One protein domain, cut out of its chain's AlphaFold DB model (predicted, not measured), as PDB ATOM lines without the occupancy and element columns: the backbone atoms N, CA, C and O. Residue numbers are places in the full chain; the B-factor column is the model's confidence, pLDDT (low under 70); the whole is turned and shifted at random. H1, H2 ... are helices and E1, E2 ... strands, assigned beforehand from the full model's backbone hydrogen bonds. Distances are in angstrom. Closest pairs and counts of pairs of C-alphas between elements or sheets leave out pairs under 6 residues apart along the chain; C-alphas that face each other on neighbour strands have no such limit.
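This is residues 38 to 151 of the 401 residues of an uncharacterized protein of Lactococcus raffinolactis (UniProt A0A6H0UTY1). A two-stranded hairpin, E1 and E2, with H1 packed along it makes one end of this domain, and a cluster of short, mostly crossed helices makes the other. In the cluster the longest helix, H2, is a wall on which H3, H5 and H6 pack; short H4 sits near the middle, and H6 also reaches H1. The printed part has 114 residues, with six named helices followed by two strands, H1 H2 H3 H4 H5 H6 E1 E2, and its class is mixed, helices and strands. The sheet, of order E1 - E2, is antiparallel. The whole is compact and rounded, with a radius of gyration of the C-alphas of 13.8 A and spans of 38 by 30 by 26 A.

Begin at the hairpin of E1, residues 132 to 138, and E2, residues 144 to 150, antiparallel at 161 degrees. Look for N 133 and O 149, 3.0 A apart, and N 149 and O 133, 2.9 A apart, within hydrogen-bond range. The closest C-alphas of E2 and H1, residues 38 to 48, are those of Val 147 and Trp 41, 6.5 A apart. H1 touches H6, residues 110 to 118, closest at the C-alphas of Glu 42 and Leu 118, 6.4 A; they run opposite ways at a shallow tilt of 34 degrees, only just short of steep. H2, residues 51 to 63, touches H6 with residues 51 to 55 alone, about perpendicular at 73 degrees, with the C-alphas of Ala 51 and Tyr 110 closest at 5.3 A. With residues 53 to 57 alone it touches H3, residues 76 to 82, about perpendicular at 85 degrees, closest at the C-alphas of Phe 57 and His 78, 5.8 A. With residues 58 to 62 alone it touches H5, residues 99 to 105, at a steep tilt of 53 degrees, opposite ways, with the C-alphas of Tyr 61 and Gly 99 closest at 4.7 A. H4, residues 85 to 88, touches H6, closest at the C-alphas of Pro 86 and Asn 116, 6.9 A, and only just touches H5, with 3 pairs of C-alphas within 8 A, the closest those of Ile 87 and Ser 105, 6.3 A. H1 and H2 are apart. Every O i to N i+4 pair is within hydrogen-bond range in H1, H2, H5 and H6; H3 has 1 of 3, beside 3 of 4 O i to N i+3 pairs, and H4 is too short for an i+4 pair.

Find C-alpha 38 at (25.326, -2.250, 112.894); from there H1 runs 15.1 A to C-alpha 48. H2 runs 18.1 A from C-alpha 51 at (42.033, -14.873, 115.560), and H6 12.2 A. E1 spans 19.6 A and E2 19.3 A, ending at C-alpha 150 at (18.410, 0.966, 119.881).

The two C-alphas farthest apart are those of Asn 63 and Asn 150, 38.5 A. The printed part has no cut. The links H2 to H3 and H6 to E1 are long, with 12 and 13 residues. The mean pLDDT of the printed part is 75.5, and 42 residues are under 70, among them 71 to 79, 83 to 95 and 123 to 132.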
ATOM      1  N   TRP A  38      24.891  -0.860 112.828       90.50
ATOM      2  CA  TRP A  38      25.326  -2.250 112.894       90.50
ATOM      3  C   TRP A  38      26.417  -2.564 111.864       90.50
ATOM      4  O   TRP A  38      27.444  -3.116 112.241       90.50
ATOM      5  N   HIS A  39      26.285  -2.135 110.605       91.25
ATOM      6  CA  HIS A  39      27.346  -2.344 109.608       91.25
ATOM      7  C   HIS A  39      28.620  -1.544 109.908       91.25
ATOM      8  O   HIS A  39      29.731  -2.025 109.683       91.25
ATOM      9  N   LYS A  40      28.494  -0.340 110.481       90.69
ATOM     10  CA  LYS A  40      29.652   0.409 110.993       90.69
ATOM     11  C   LYS A  40      30.368  -0.372 112.101       90.69
ATOM     12  O   LYS A  40      31.599  -0.396 112.143       90.69
ATOM     13  N   TRP A  41      29.606  -1.022 112.981       89.38
ATOM     14  CA  TRP A  41      30.147  -1.894 114.021       89.38
ATOM     15  C   TRP A  41      30.819  -3.137 113.435       89.38
ATOM     16  O   TRP A  41      31.941  -3.458 113.816       89.38
ATOM     17  N   GLU A  42      30.177  -3.795 112.474       91.62
ATOM     18  CA  GLU A  42      30.707  -4.959 111.764       91.62
ATOM     19  C   GLU A  42      32.049  -4.660 111.088       91.62
ATOM     20  O   GLU A  42      33.017  -5.403 111.272       91.62
ATOM     21  N   ALA A  43      32.140  -3.538 110.372       90.44
ATOM     22  CA  ALA A  43      33.378  -3.100 109.740       90.44
ATOM     23  C   ALA A  43      34.488  -2.855 110.775       90.44
ATOM     24  O   ALA A  43      35.632  -3.254 110.561       90.44
ATOM     25  N   ALA A  44      34.155  -2.251 111.921       87.19
ATOM     26  CA  ALA A  44      35.115  -2.015 112.994       87.19
ATOM     27  C   ALA A  44      35.595  -3.317 113.647       87.19
ATOM     28  O   ALA A  44      36.796  -3.486 113.841       87.19
ATOM     29  N   VAL A  45      34.690  -4.254 113.943       87.62
ATOM     30  CA  VAL A  45      35.045  -5.579 114.476       87.62
ATOM     31  C   VAL A  45      35.935  -6.327 113.484       87.62
ATOM     32  O   VAL A  45      36.972  -6.854 113.878       87.62
ATOM     33  N   THR A  46      35.587  -6.319 112.198       88.38
ATOM     34  CA  THR A  46      36.347  -7.013 111.146       88.38
ATOM     35  C   THR A  46      37.739  -6.417 110.948       88.38
ATOM     36  O   THR A  46      38.711  -7.156 110.830       88.38
ATOM     37  N   LYS A  47      37.858  -5.083 110.944       87.31
ATOM     38  CA  LYS A  47      39.141  -4.385 110.791       87.31
ATOM     39  C   LYS A  47      40.035  -4.563 112.014       87.31
ATOM     40  O   LYS A  47      41.238  -4.755 111.880       87.31
ATOM     41  N   ASN A  48      39.446  -4.468 113.203       83.38
ATOM     42  CA  ASN A  48      40.214  -4.342 114.429       83.38
ATOM     43  C   ASN A  48      40.359  -5.668 115.176       83.38
ATOM     44  O   ASN A  48      41.114  -5.696 116.123       83.38
ATOM     45  N   THR A  49      39.703  -6.774 114.838       85.88
ATOM     46  CA  THR A  49      39.901  -8.035 115.581       85.88
ATOM     47  C   THR A  49      40.358  -9.159 114.663       85.88
ATOM     48  O   THR A  49      39.946  -9.244 113.510       85.88
ATOM     49  N   ASN A  50      41.244 -10.025 115.162       89.62
ATOM     50  CA  ASN A  50      41.651 -11.233 114.449       89.62
ATOM     51  C   ASN A  50      41.904 -12.416 115.394       89.62
ATOM     52  O   ASN A  50      42.142 -12.252 116.596       89.62
ATOM     53  N   ALA A  51      41.879 -13.623 114.822       90.88
ATOM     54  CA  ALA A  51      42.033 -14.873 115.560       90.88
ATOM     55  C   ALA A  51      43.399 -15.005 116.250       90.88
ATOM     56  O   ALA A  51      43.478 -15.511 117.368       90.88
ATOM     57  N   LYS A  52      44.476 -14.539 115.607       90.94
ATOM     58  CA  LYS A  52      45.846 -14.676 116.117       90.94
ATOM     59  C   LYS A  52      46.044 -13.859 117.393       90.94
ATOM     60  O   LYS A  52      46.549 -14.385 118.381       90.94
ATOM     61  N   GLU A  53      45.640 -12.594 117.388       88.00
ATOM     62  CA  GLU A  53      45.689 -11.713 118.560       88.00
ATOM     63  C   GLU A  53      44.757 -12.180 119.672       88.00
ATOM     64  O   GLU A  53      45.171 -12.236 120.828       88.00
ATOM     65  N   TYR A  54      43.541 -12.610 119.326       88.75
ATOM     66  CA  TYR A  54      42.602 -13.143 120.308       88.75
ATOM     67  C   TYR A  54      43.162 -14.368 121.046       88.75
ATOM     68  O   TYR A  54      43.072 -14.464 122.271       88.75
ATOM     69  N   GLN A  55      43.802 -15.297 120.330       90.94
ATOM     70  CA  GLN A  55      44.411 -16.470 120.964       90.94
ATOM     71  C   GLN A  55      45.637 -16.116 121.812       90.94
ATOM     72  O   GLN A  55      45.857 -16.753 122.846       90.94
ATOM     73  N   LYS A  56      46.405 -15.081 121.439       89.56
ATOM     74  CA  LYS A  56      47.473 -14.543 122.298       89.56
ATOM     75  C   LYS A  56      46.900 -13.983 123.598       89.56
ATOM     76  O   LYS A  56      47.360 -14.380 124.665       89.56
ATOM     77  N   PHE A  57      45.860 -13.154 123.507       88.19
ATOM     78  CA  PHE A  57      45.133 -12.619 124.661       88.19
ATOM     79  C   PHE A  57      44.643 -13.743 125.584       88.19
ATOM     80  O   PHE A  57      44.918 -13.746 126.783       88.19
ATOM     81  N   ARG A  58      43.975 -14.756 125.022       88.88
ATOM     82  CA  ARG A  58      43.432 -15.872 125.802       88.88
ATOM     83  C   ARG A  58      44.532 -16.713 126.455       88.88
ATOM     84  O   ARG A  58      44.410 -17.090 127.618       88.88
ATOM     85  N   SER A  59      45.617 -16.984 125.731       89.88
ATOM     86  CA  SER A  59      46.765 -17.738 126.256       89.88
ATOM     87  C   SER A  59      47.507 -16.976 127.354       89.88
ATOM     88  O   SER A  59      47.940 -17.591 128.323       89.88
ATOM     89  N   TYR A  60      47.605 -15.648 127.248       88.00
ATOM     90  CA  TYR A  60      48.209 -14.801 128.276       88.00
ATOM     91  C   TYR A  60      47.513 -14.989 129.629       88.00
ATOM     92  O   TYR A  60      48.171 -15.311 130.614       88.00
ATOM     93  N   TYR A  61      46.182 -14.896 129.673       87.75
ATOM     94  CA  TYR A  61      45.427 -15.076 130.916       87.75
ATOM     95  C   TYR A  61      45.332 -16.533 131.384       87.75
ATOM     96  O   TYR A  61      45.256 -16.784 132.584       87.75
ATOM     97  N   LYS A  62      45.414 -17.508 130.467       90.44
ATOM     98  CA  LYS A  62      45.569 -18.928 130.825       90.44
ATOM     99  C   LYS A  62      46.862 -19.177 131.606       90.44
ATOM    100  O   LYS A  62      46.856 -19.927 132.575       90.44
ATOM    101  N   ASN A  63      47.955 -18.562 131.156       90.44
ATOM    102  CA  ASN A  63      49.290 -18.754 131.722       90.44
ATOM    103  C   ASN A  63      49.546 -17.877 132.956       90.44
ATOM    104  O   ASN A  63      50.503 -18.124 133.680       90.44
ATOM    105  N   ASN A  64      48.689 -16.883 133.207       87.38
ATOM    106  CA  ASN A  64      48.776 -15.976 134.349       87.38
ATOM    107  C   ASN A  64      47.447 -15.965 135.140       87.38
ATOM    108  O   ASN A  64      46.763 -14.940 135.178       87.38
ATOM    109  N   PRO A  65      47.036 -17.097 135.745       86.81
ATOM    110  CA  PRO A  65      45.712 -17.235 136.352       86.81
ATOM    111  C   PRO A  65      45.492 -16.327 137.572       86.81
ATOM    112  O   PRO A  65      44.375 -15.849 137.765       86.81
ATOM    113  N   ASP A  66      46.538 -16.050 138.353       88.19
ATOM    114  CA  ASP A  66      46.461 -15.257 139.591       88.19
ATOM    115  C   ASP A  66      46.709 -13.753 139.371       88.19
ATOM    116  O   ASP A  66      46.696 -12.969 140.324       88.19
ATOM    117  N   LEU A  67      46.934 -13.343 138.115       84.44
ATOM    118  CA  LEU A  67      47.184 -11.952 137.744       84.44
ATOM    119  C   LEU A  67      45.993 -11.078 138.129       84.44
ATOM    120  O   LEU A  67      44.862 -11.370 137.739       84.44
ATOM    121  N   ASP A  68      46.266  -9.985 138.838       82.38
ATOM    122  CA  ASP A  68      45.289  -8.928 139.060       82.38
ATOM    123  C   ASP A  68      45.176  -8.062 137.803       82.38
ATOM    124  O   ASP A  68      46.085  -7.298 137.471       82.38
ATOM    125  N   VAL A  69      44.071  -8.227 137.082       75.94
ATOM    126  CA  VAL A  69      43.856  -7.662 135.744       75.94
ATOM    127  C   VAL A  69      43.838  -6.133 135.763       75.94
ATOM    128  O   VAL A  69      44.307  -5.506 134.817       75.94
ATOM    129  N   TYR A  70      43.330  -5.528 136.840       71.44
ATOM    130  CA  TYR A  70      43.247  -4.070 136.979       71.44
ATOM    131  C   TYR A  70      44.346  -3.494 137.879       71.44
ATOM    132  O   TYR A  70      44.637  -2.303 137.795       71.44
ATOM    133  N   GLY A  71      44.992  -4.329 138.701       63.56
ATOM    134  CA  GLY A  71      46.138  -3.950 139.531       63.56
ATOM    135  C   GLY A  71      47.501  -3.993 138.825       63.56
ATOM    136  O   GLY A  71      48.495  -3.570 139.411       63.56
ATOM    137  N   THR A  72      47.582  -4.496 137.587       64.50
ATOM    138  CA  THR A  72      48.835  -4.587 136.813       64.50
ATOM    139  C   THR A  72      48.746  -3.869 135.467       64.50
ATOM    140  O   THR A  72      47.672  -3.746 134.877       64.50
ATOM    141  N   VAL A  73      49.890  -3.377 134.965       61.84
ATOM    142  CA  VAL A  73      49.975  -2.726 133.647       61.84
ATOM    143  C   VAL A  73      49.649  -3.758 132.569       61.84
ATOM    144  O   VAL A  73      50.482  -4.578 132.185       61.84
ATOM    145  N   THR A  74      48.406  -3.730 132.097       63.59
ATOM    146  CA  THR A  74      47.934  -4.598 131.021       63.59
ATOM    147  C   THR A  74      48.476  -4.075 129.686       63.59
ATOM    148  O   THR A  74      48.314  -2.890 129.401       63.59
ATOM    149  N   PRO A  75      49.099  -4.917 128.838       65.50
ATOM    150  CA  PRO A  75      49.545  -4.493 127.511       65.50
ATOM    151  C   PRO A  75      48.387  -3.913 126.683       65.50
ATOM    152  O   PRO A  75      47.302  -4.497 126.669       65.50
ATOM    153  N   GLU A  76      48.609  -2.817 125.950       63.75
ATOM    154  CA  GLU A  76      47.565  -2.135 125.154       63.75
ATOM    155  C   GLU A  76      46.818  -3.076 124.194       63.75
ATOM    156  O   GLU A  76      45.594  -3.007 124.060       63.75
ATOM    157  N   SER A  77      47.532  -4.036 123.599       62.94
ATOM    158  CA  SER A  77      46.956  -5.060 122.718       62.94
ATOM    159  C   SER A  77      45.950  -5.982 123.419       62.94
ATOM    160  O   SER A  77      45.055  -6.522 122.771       62.94
ATOM    161  N   HIS A  78      46.044  -6.141 124.743       68.31
ATOM    162  CA  HIS A  78      45.113  -6.924 125.556       68.31
ATOM    163  C   HIS A  78      43.956  -6.080 126.110       68.31
ATOM    164  O   HIS A  78      42.853  -6.611 126.249       68.31
ATOM    165  N   ILE A  79      44.167  -4.778 126.360       68.31
ATOM    166  CA  ILE A  79      43.126  -3.831 126.814       68.31
ATOM    167  C   ILE A  79      41.945  -3.811 125.836       68.31
ATOM    168  O   ILE A  79      40.786  -3.814 126.243       68.31
ATOM    169  N   LYS A  80      42.234  -3.865 124.536       72.38
ATOM    170  CA  LYS A  80      41.247  -3.917 123.449       72.38
ATOM    171  C   LYS A  80      40.240  -5.065 123.573       72.38
ATOM    172  O   LYS A  80      39.043  -4.858 123.392       72.38
ATOM    173  N   TYR A  81      40.717  -6.262 123.903       73.94
ATOM    174  CA  TYR A  81      39.870  -7.442 124.093       73.94
ATOM    175  C   TYR A  81      39.232  -7.455 125.486       73.94
ATOM    176  O   TYR A  81      38.059  -7.805 125.614       73.94
ATOM    177  N   LEU A  82      39.958  -6.999 126.510       70.31
ATOM    178  CA  LEU A  82      39.462  -6.882 127.880       70.31
ATOM    179  C   LEU A  82      38.249  -5.943 127.982       70.31
ATOM    180  O   LEU A  82      37.236  -6.298 128.576       70.31
ATOM    181  N   ASN A  83      38.328  -4.778 127.334       64.00
ATOM    182  CA  ASN A  83      37.273  -3.762 127.316       64.00
ATOM    183  C   ASN A  83      36.109  -4.107 126.381       64.00
ATOM    184  O   ASN A  83      35.129  -3.365 126.313       64.00
ATOM    185  N   SER A  84      36.190  -5.226 125.658       64.88
ATOM    186  CA  SER A  84      35.102  -5.664 124.799       64.88
ATOM    187  C   SER A  84      33.957  -6.281 125.621       64.88
ATOM    188  O   SER A  84      34.157  -7.032 126.580       64.88
ATOM    189  N   VAL A  85      32.727  -5.953 125.215       54.78
ATOM    190  CA  VAL A  85      31.443  -6.250 125.884       54.78
ATOM    191  C   VAL A  85      31.273  -7.695 126.412       54.78
ATOM    192  O   VAL A  85      30.696  -7.845 127.496       54.78
ATOM    193  N   PRO A  86      31.757  -8.780 125.763       53.66
ATOM    194  CA  PRO A  86      31.573 -10.125 126.314       53.66
ATOM    195  C   PRO A  86      32.425 -10.435 127.559       53.66
ATOM    196  O   PRO A  86      32.080 -11.369 128.278       53.66
ATOM    197  N   ILE A  87      33.493  -9.679 127.839       54.81
ATOM    198  CA  ILE A  87      34.446  -9.987 128.922       54.81
ATOM    199  C   ILE A  87      34.250  -9.043 130.119       54.81
ATOM    200  O   ILE A  87      34.129  -9.515 131.246       54.81
ATOM    201  N   ASN A  88      34.104  -7.732 129.891       53.56
ATOM    202  CA  ASN A  88      33.952  -6.753 130.979       53.56
ATOM    203  C   ASN A  88      32.570  -6.813 131.679       53.56
ATOM    204  O   ASN A  88      32.461  -6.609 132.886       53.56
ATOM    205  N   SER A  89      31.506  -7.198 130.957       53.03
ATOM    206  CA  SER A  89      30.130  -7.294 131.503       53.03
ATOM    207  C   SER A  89      29.975  -8.206 132.721       53.03
ATOM    208  O   SER A  89      28.992  -8.107 133.460       53.03
ATOM    209  N   VAL A  90      30.905  -9.148 132.891       57.09
ATOM    210  CA  VAL A  90      30.819 -10.222 133.881       57.09
ATOM    211  C   VAL A  90      31.276  -9.765 135.262       57.09
ATOM    212  O   VAL A  90      30.824 -10.335 136.248       57.09
ATOM    213  N   PHE A  91      32.117  -8.731 135.342       62.44
ATOM    214  CA  PHE A  91      32.902  -8.445 136.544       62.44
ATOM    215  C   PHE A  91      32.639  -7.068 137.165       62.44
ATOM    216  O   PHE A  91      33.363  -6.652 138.057       62.44
ATOM    217  N   PHE A  92      31.575  -6.370 136.750       55.50
ATOM    218  CA  PHE A  92      31.231  -5.021 137.239       55.50
ATOM    219  C   PHE A  92      30.992  -4.930 138.764       55.50
ATOM    220  O   PHE A  92      30.964  -3.837 139.318       55.50
ATOM    221  N   LYS A  93      30.794  -6.066 139.446       58.19
ATOM    222  CA  LYS A  93      30.564  -6.149 140.900       58.19
ATOM    223  C   LYS A  93      31.671  -6.890 141.656       58.19
ATOM    224  O   LYS A  93      31.498  -7.169 142.835       58.19
ATOM    225  N   GLU A  94      32.753  -7.253 140.979       65.75
ATOM    226  CA  GLU A  94      33.851  -7.996 141.590       65.75
ATOM    227  C   GLU A  94      34.941  -7.017 142.024       65.75
ATOM    228  O   GLU A  94      35.491  -6.293 141.194       65.75
ATOM    229  N   ASP A  95      35.280  -7.023 143.314       66.00
ATOM    230  CA  ASP A  95      36.328  -6.159 143.875       66.00
ATOM    231  C   ASP A  95      37.718  -6.489 143.309       66.00
ATOM    232  O   ASP A  95      38.620  -5.651 143.306       66.00
ATOM    233  N   ARG A  96      37.900  -7.721 142.815       76.19
ATOM    234  CA  ARG A  96      39.142  -8.184 142.199       76.19
ATOM    235  C   ARG A  96      38.864  -9.127 141.036       76.19
ATOM    236  O   ARG A  96      38.228 -10.165 141.205       76.19
ATOM    237  N   VAL A  97      39.411  -8.804 139.867       78.69
ATOM    238  CA  VAL A  97      39.292  -9.633 138.660       78.69
ATOM    239  C   VAL A  97      40.619 -10.317 138.375       78.69
ATOM    240  O   VAL A  97      41.643  -9.660 138.194       78.69
ATOM    241  N   THR A  98      40.595 -11.648 138.340       85.44
ATOM    242  CA  THR A  98      41.794 -12.466 138.113       85.44
ATOM    243  C   THR A  98      41.925 -12.906 136.657       85.44
ATOM    244  O   THR A  98      40.930 -13.045 135.939       85.44
ATOM    245  N   GLY A  99      43.148 -13.208 136.217       83.44
ATOM    246  CA  GLY A  99      43.388 -13.770 134.886       83.44
ATOM    247  C   GLY A  99      42.613 -15.067 134.628       83.44
ATOM    248  O   GLY A  99      42.065 -15.263 133.542       83.44
ATOM    249  N   LYS A 100      42.445 -15.916 135.650       86.06
ATOM    250  CA  LYS A 100      41.614 -17.125 135.577       86.06
ATOM    251  C   LYS A 100      40.161 -16.800 135.232       86.06
ATOM    252  O   LYS A 100      39.583 -17.477 134.382       86.06
ATOM    253  N   MET A 101      39.589 -15.765 135.851       84.25
ATOM    254  CA  MET A 101      38.219 -15.322 135.580       84.25
ATOM    255  C   MET A 101      38.070 -14.854 134.127       84.25
ATOM    256  O   MET A 101      37.155 -15.309 133.444       84.25
ATOM    257  N   ILE A 102      39.017 -14.052 133.621       83.38
ATOM    258  CA  ILE A 102      39.039 -13.601 132.218       83.38
ATOM    259  C   ILE A 102      39.142 -14.783 131.247       83.38
ATOM    260  O   ILE A 102      38.390 -14.861 130.274       83.38
ATOM    261  N   TYR A 103      40.055 -15.723 131.498       86.06
ATOM    262  CA  TYR A 103      40.239 -16.900 130.648       86.06
ATOM    263  C   TYR A 103      38.979 -17.777 130.592       86.06
ATOM    264  O   TYR A 103      38.614 -18.263 129.521       86.06
ATOM    265  N   GLN A 104      38.310 -17.962 131.733       85.31
ATOM    266  CA  GLN A 104      37.089 -18.765 131.838       85.31
ATOM    267  C   GLN A 104      35.869 -18.081 131.208       85.31
ATOM    268  O   GLN A 104      35.029 -18.769 130.634       85.31
ATOM    269  N   SER A 105      35.768 -16.749 131.274       79.69
ATOM    270  CA  SER A 105      34.673 -16.006 130.636       79.69
ATOM    271  C   SER A 105      34.856 -15.821 129.127       79.69
ATOM    272  O   SER A 105      33.882 -15.569 128.419       79.69
ATOM    273  N   SER A 106      36.090 -15.919 128.624       83.12
ATOM    274  CA  SER A 106      36.414 -15.712 127.209       83.12
ATOM    275  C   SER A 106      36.134 -16.970 126.370       83.12
ATOM    276  O   SER A 106      36.669 -18.039 126.689       83.12
ATOM    277  N   PRO A 107      35.369 -16.875 125.260       87.69
ATOM    278  CA  PRO A 107      35.122 -18.005 124.361       87.69
ATOM    279  C   PRO A 107      36.403 -18.727 123.918       87.69
ATOM    280  O   PRO A 107      37.433 -18.099 123.676       87.69
ATOM    281  N   ALA A 108      36.360 -20.055 123.790       88.31
ATOM    282  CA  ALA A 108      37.529 -20.825 123.354       88.31
ATOM    283  C   ALA A 108      37.933 -20.505 121.907       88.31
ATOM    284  O   ALA A 108      39.118 -20.361 121.597       88.31
ATOM    285  N   GLU A 109      36.934 -20.345 121.044       92.19
ATOM    286  CA  GLU A 109      37.099 -20.083 119.621       92.19
ATOM    287  C   GLU A 109      36.892 -18.602 119.298       92.19
ATOM    288  O   GLU A 109      36.001 -17.943 119.844       92.19
ATOM    289  N   TYR A 110      37.703 -18.088 118.370       90.12
ATOM    290  CA  TYR A 110      37.608 -16.699 117.917       90.12
ATOM    291  C   TYR A 110      36.277 -16.407 117.216       90.12
ATOM    292  O   TYR A 110      35.695 -15.354 117.446       90.12
ATOM    293  N   GLU A 111      35.760 -17.341 116.418       90.50
ATOM    294  CA  GLU A 111      34.486 -17.164 115.711       90.50
ATOM    295  C   GLU A 111      33.329 -16.956 116.697       90.50
ATOM    296  O   GLU A 111      32.557 -16.013 116.559       90.50
ATOM    297  N   THR A 112      33.293 -17.730 117.789       88.88
ATOM    298  CA  THR A 112      32.300 -17.534 118.859       88.88
ATOM    299  C   THR A 112      32.452 -16.168 119.539       88.88
ATOM    300  O   THR A 112      31.458 -15.533 119.896       88.88
ATOM    301  N   TYR A 113      33.686 -15.692 119.732       86.56
ATOM    302  CA  TYR A 113      33.943 -14.347 120.249       86.56
ATOM    303  C   TYR A 113      33.448 -13.260 119.284       86.56
ATOM    304  O   TYR A 113      32.707 -12.370 119.707       86.56
ATOM    305  N   ARG A 114      33.792 -13.363 117.993       88.44
ATOM    306  CA  ARG A 114      33.364 -12.428 116.945       88.44
ATOM    307  C   ARG A 114      31.844 -12.385 116.845       88.44
ATOM    308  O   ARG A 114      31.265 -11.303 116.849       88.44
ATOM    309  N   ASP A 115      31.187 -13.536 116.835       88.75
ATOM    310  CA  ASP A 115      29.733 -13.603 116.725       88.75
ATOM    311  C   ASP A 115      29.037 -13.009 117.956       88.75
ATOM    312  O   ASP A 115      28.030 -12.312 117.821       88.75
ATOM    313  N   ASN A 116      29.599 -13.185 119.157       84.19
ATOM    314  CA  ASN A 116      29.096 -12.516 120.359       84.19
ATOM    315  C   ASN A 116      29.286 -10.984 120.306       84.19
ATOM    316  O   ASN A 116      28.450 -10.265 120.853       84.19
ATOM    317  N   LEU A 117      30.343 -10.470 119.660       83.56
ATOM    318  CA  LEU A 117      30.519  -9.027 119.425       83.56
ATOM    319  C   LEU A 117      29.536  -8.478 118.387       83.56
ATOM    320  O   LEU A 117      29.055  -7.352 118.532       83.56
ATOM    321  N   LEU A 118      29.270  -9.244 117.330       88.38
ATOM    322  CA  LEU A 118      28.386  -8.854 116.232       88.38
ATOM    323  C   LEU A 118      26.904  -9.031 116.571       88.38
ATOM    324  O   LEU A 118      26.062  -8.385 115.949       88.38
ATOM    325  N   ALA A 119      26.572  -9.831 117.587       87.19
ATOM    326  CA  ALA A 119      25.209  -9.981 118.076       87.19
ATOM    327  C   ALA A 119      24.564  -8.611 118.332       87.19
ATOM    328  O   ALA A 119      25.102  -7.769 119.059       87.19
ATOM    329  N   TYR A 120      23.399  -8.370 117.730       85.06
ATOM    330  CA  TYR A 120      22.670  -7.113 117.883       85.06
ATOM    331  C   TYR A 120      22.168  -6.949 119.325       85.06
ATOM    332  O   TYR A 120      22.350  -5.895 119.936       85.06
ATOM    333  N   TYR A 121      21.614  -8.021 119.896       81.44
ATOM    334  CA  TYR A 121      21.241  -8.096 121.307       81.44
ATOM    335  C   TYR A 121      22.328  -8.862 122.075       81.44
ATOM    336  O   TYR A 121      22.549 -10.042 121.784       81.44
ATOM    337  N   PRO A 122      23.036  -8.231 123.024       72.62
ATOM    338  CA  PRO A 122      24.073  -8.913 123.792       72.62
ATOM    339  C   PRO A 122      23.490  -9.992 124.718       72.62
ATOM    340  O   PRO A 122      22.355  -9.906 125.172       72.62
ATOM    341  N   LYS A 123      24.295 -11.020 125.010       65.38
ATOM    342  CA  LYS A 123      23.901 -12.234 125.752       65.38
ATOM    343  C   LYS A 123      23.805 -12.086 127.286       65.38
ATOM    344  O   LYS A 123      23.501 -13.086 127.928       65.38
ATOM    345  N   LYS A 124      24.108 -10.924 127.891       59.88
ATOM    346  CA  LYS A 124      24.210 -10.778 129.362       59.88
ATOM    347  C   LYS A 124      23.472  -9.570 129.949       59.88
ATOM    348  O   LYS A 124      23.535  -8.471 129.405       59.88
ATOM    349  N   ASP A 125      22.880  -9.807 131.120       49.88
ATOM    350  CA  ASP A 125      21.882  -8.993 131.834       49.88
ATOM    351  C   ASP A 125      22.371  -7.662 132.432       49.88
ATOM    352  O   ASP A 125      21.555  -6.838 132.835       49.88
ATOM    353  N   ASN A 126      23.681  -7.395 132.473       44.69
ATOM    354  CA  ASN A 126      24.209  -6.218 133.184       44.69
ATOM    355  C   ASN A 126      24.207  -4.915 132.366       44.69
ATOM    356  O   ASN A 126      24.329  -3.845 132.954       44.69
ATOM    357  N   TYR A 127      24.051  -4.977 131.039       49.16
ATOM    358  CA  TYR A 127      23.995  -3.781 130.177       49.16
ATOM    359  C   TYR A 127      22.570  -3.376 129.773       49.16
ATOM    360  O   TYR A 127      22.391  -2.421 129.025       49.16
ATOM    361  N   PHE A 128      21.545  -4.086 130.254       46.41
ATOM    362  CA  PHE A 128      20.158  -3.883 129.819       46.41
ATOM    363  C   PHE A 128      19.349  -2.893 130.664       46.41
ATOM    364  O   PHE A 128      18.154  -2.743 130.423       46.41
ATOM    365  N   TYR A 129      19.974  -2.175 131.603       45.97
ATOM    366  CA  TYR A 129      19.344  -0.968 132.153       45.97
ATOM    367  C   TYR A 129      19.262   0.151 131.108       45.97
ATOM    368  O   TYR A 129      18.377   1.002 131.183       45.97
ATOM    369  N   ASP A 130      20.129   0.114 130.093       55.00
ATOM    370  CA  ASP A 130      20.154   1.133 129.061       55.00
ATOM    371  C   ASP A 130      19.331   0.701 127.843       55.00
ATOM    372  O   ASP A 130      19.641  -0.250 127.125       55.00
ATOM    373  N   ARG A 131      18.274   1.472 127.564       66.25
ATOM    374  CA  ARG A 131      17.421   1.360 126.360       66.25
ATOM    375  C   ARG A 131      18.220   1.512 125.049       66.25
ATOM    376  O   ARG A 131      17.719   1.205 123.965       66.25
ATOM    377  N   ILE A 132      19.449   2.015 125.157       68.06
ATOM    378  CA  ILE A 132      20.381   2.350 124.089       68.06
ATOM    379  C   ILE A 132      21.760   1.831 124.496       68.06
ATOM    380  O   ILE A 132      22.275   2.234 125.532       68.06
ATOM    381  N   ILE A 133      22.396   1.009 123.660       70.19
ATOM    382  CA  ILE A 133      23.772   0.566 123.917       70.19
ATOM    383  C   ILE A 133      24.748   1.413 123.115       70.19
ATOM    384  O   ILE A 133      24.664   1.473 121.886       70.19
ATOM    385  N   PHE A 134      25.725   1.980 123.818       66.62
ATOM    386  CA  PHE A 134      26.932   2.534 123.220       66.62
ATOM    387  C   PHE A 134      28.001   1.449 123.165       66.62
ATOM    388  O   PHE A 134      28.401   0.909 124.195       66.62
ATOM    389  N   ARG A 135      28.464   1.110 121.959       72.19
ATOM    390  CA  ARG A 135      29.621   0.222 121.792       72.19
ATOM    391  C   ARG A 135      30.813   1.043 121.347       72.19
ATOM    392  O   ARG A 135      30.681   1.882 120.456       72.19
ATOM    393  N   ASN A 136      31.952   0.762 121.964       69.12
ATOM    394  CA  ASN A 136      33.243   1.329 121.612       69.12
ATOM    395  C   ASN A 136      34.224   0.177 121.386       69.12
ATOM    396  O   ASN A 136      34.278  -0.762 122.184       69.12
ATOM    397  N   LEU A 137      34.977   0.249 120.293       70.56
ATOM    398  CA  LEU A 137      36.109  -0.628 120.045       70.56
ATOM    399  C   LEU A 137      37.347   0.243 119.790       70.56
ATOM    400  O   LEU A 137      37.333   1.022 118.831       70.56
ATOM    401  N   PRO A 138      38.398   0.140 120.621       63.53
ATOM    402  CA  PRO A 138      39.625   0.890 120.398       63.53
ATOM    403  C   PRO A 138      40.342   0.401 119.129       63.53
ATOM    404  O   PRO A 138      40.469  -0.804 118.890       63.53
ATOM    405  N   SER A 139      40.786   1.358 118.310       62.81
ATOM    406  CA  SER A 139      41.666   1.156 117.152       62.81
ATOM    407  C   SER A 139      43.134   1.316 117.556       62.81
ATOM    408  O   SER A 139      43.444   2.050 118.491       62.81
ATOM    409  N   GLU A 140      44.044   0.711 116.791       56.38
ATOM    410  CA  GLU A 140      45.497   0.938 116.899       56.38
ATOM    411  C   GLU A 140      45.896   2.400 116.620       56.38
ATOM    412  O   GLU A 140      46.973   2.840 117.002       56.38
ATOM    413  N   THR A 141      45.013   3.172 115.981       55.44
ATOM    414  CA  THR A 141      45.221   4.582 115.618       55.44
ATOM    415  C   THR A 141      44.638   5.584 116.625       55.44
ATOM    416  O   THR A 141      44.497   6.754 116.285       55.44
ATOM    417  N   ASN A 142      44.249   5.160 117.837       55.44
ATOM    418  CA  ASN A 142      43.491   5.967 118.818       55.44
ATOM    419  C   ASN A 142      42.115   6.475 118.333       55.44
ATOM    420  O   ASN A 142      41.450   7.251 119.019       55.44
ATOM    421  N   GLU A 143      41.633   6.012 117.177       58.12
ATOM    422  CA  GLU A 143      40.268   6.277 116.728       58.12
ATOM    423  C   GLU A 143      39.284   5.332 117.431       58.12
ATOM    424  O   GLU A 143      39.375   4.106 117.329       58.12
ATOM    425  N   HIS A 144      38.315   5.901 118.146       65.06
ATOM    426  CA  HIS A 144      37.235   5.145 118.773       65.06
ATOM    427  C   HIS A 144      36.038   5.043 117.831       65.06
ATOM    428  O   HIS A 144      35.389   6.046 117.517       65.06
ATOM    429  N   THR A 145      35.687   3.823 117.419       69.94
ATOM    430  CA  THR A 145      34.417   3.610 116.721       69.94
ATOM    431  C   THR A 145      33.296   3.521 117.741       69.94
ATOM    432  O   THR A 145      33.063   2.465 118.328       69.94
ATOM    433  N   ASN A 146      32.579   4.631 117.907       75.06
ATOM    434  CA  ASN A 146      31.350   4.679 118.685       75.06
ATOM    435  C   ASN A 146      30.141   4.393 117.788       75.06
ATOM    436  O   ASN A 146      29.961   5.027 116.735       75.06
ATOM    437  N   VAL A 147      29.319   3.440 118.221       77.94
ATOM    438  CA  VAL A 147      28.019   3.121 117.620       77.94
ATOM    439  C   VAL A 147      26.939   3.103 118.686       77.94
ATOM    440  O   VAL A 147      27.186   2.728 119.834       77.94
ATOM    441  N   GLN A 148      25.739   3.498 118.284       79.31
ATOM    442  CA  GLN A 148      24.570   3.562 119.147       79.31
ATOM    443  C   GLN A 148      23.499   2.617 118.610       79.31
ATOM    444  O   GLN A 148      23.055   2.771 117.474       79.31
ATOM    445  N   ILE A 149      23.083   1.649 119.423       78.50
ATOM    446  CA  ILE A 149      22.121   0.618 119.024       78.50
ATOM    447  C   ILE A 149      20.854   0.740 119.867       78.50
ATOM    448  O   ILE A 149      20.922   0.742 121.097       78.50
ATOM    449  N   ASN A 150      19.696   0.827 119.209       78.50
ATOM    450  CA  ASN A 150      18.410   0.966 119.881       78.50
ATOM    451  C   ASN A 150      17.819  -0.403 120.260       78.50
ATOM    452  O   ASN A 150      17.390  -1.177 119.404       78.50
ATOM    453  N   LEU A 151      17.710  -0.707 121.552       79.06
ATOM    454  CA  LEU A 151      17.228  -2.016 121.997       79.06
ATOM    455  C   LEU A 151      15.708  -2.138 122.113       79.06
ATOM    456  O   LEU A 151      15.218  -3.259 122.199       79.06
TER     457      LEU A 151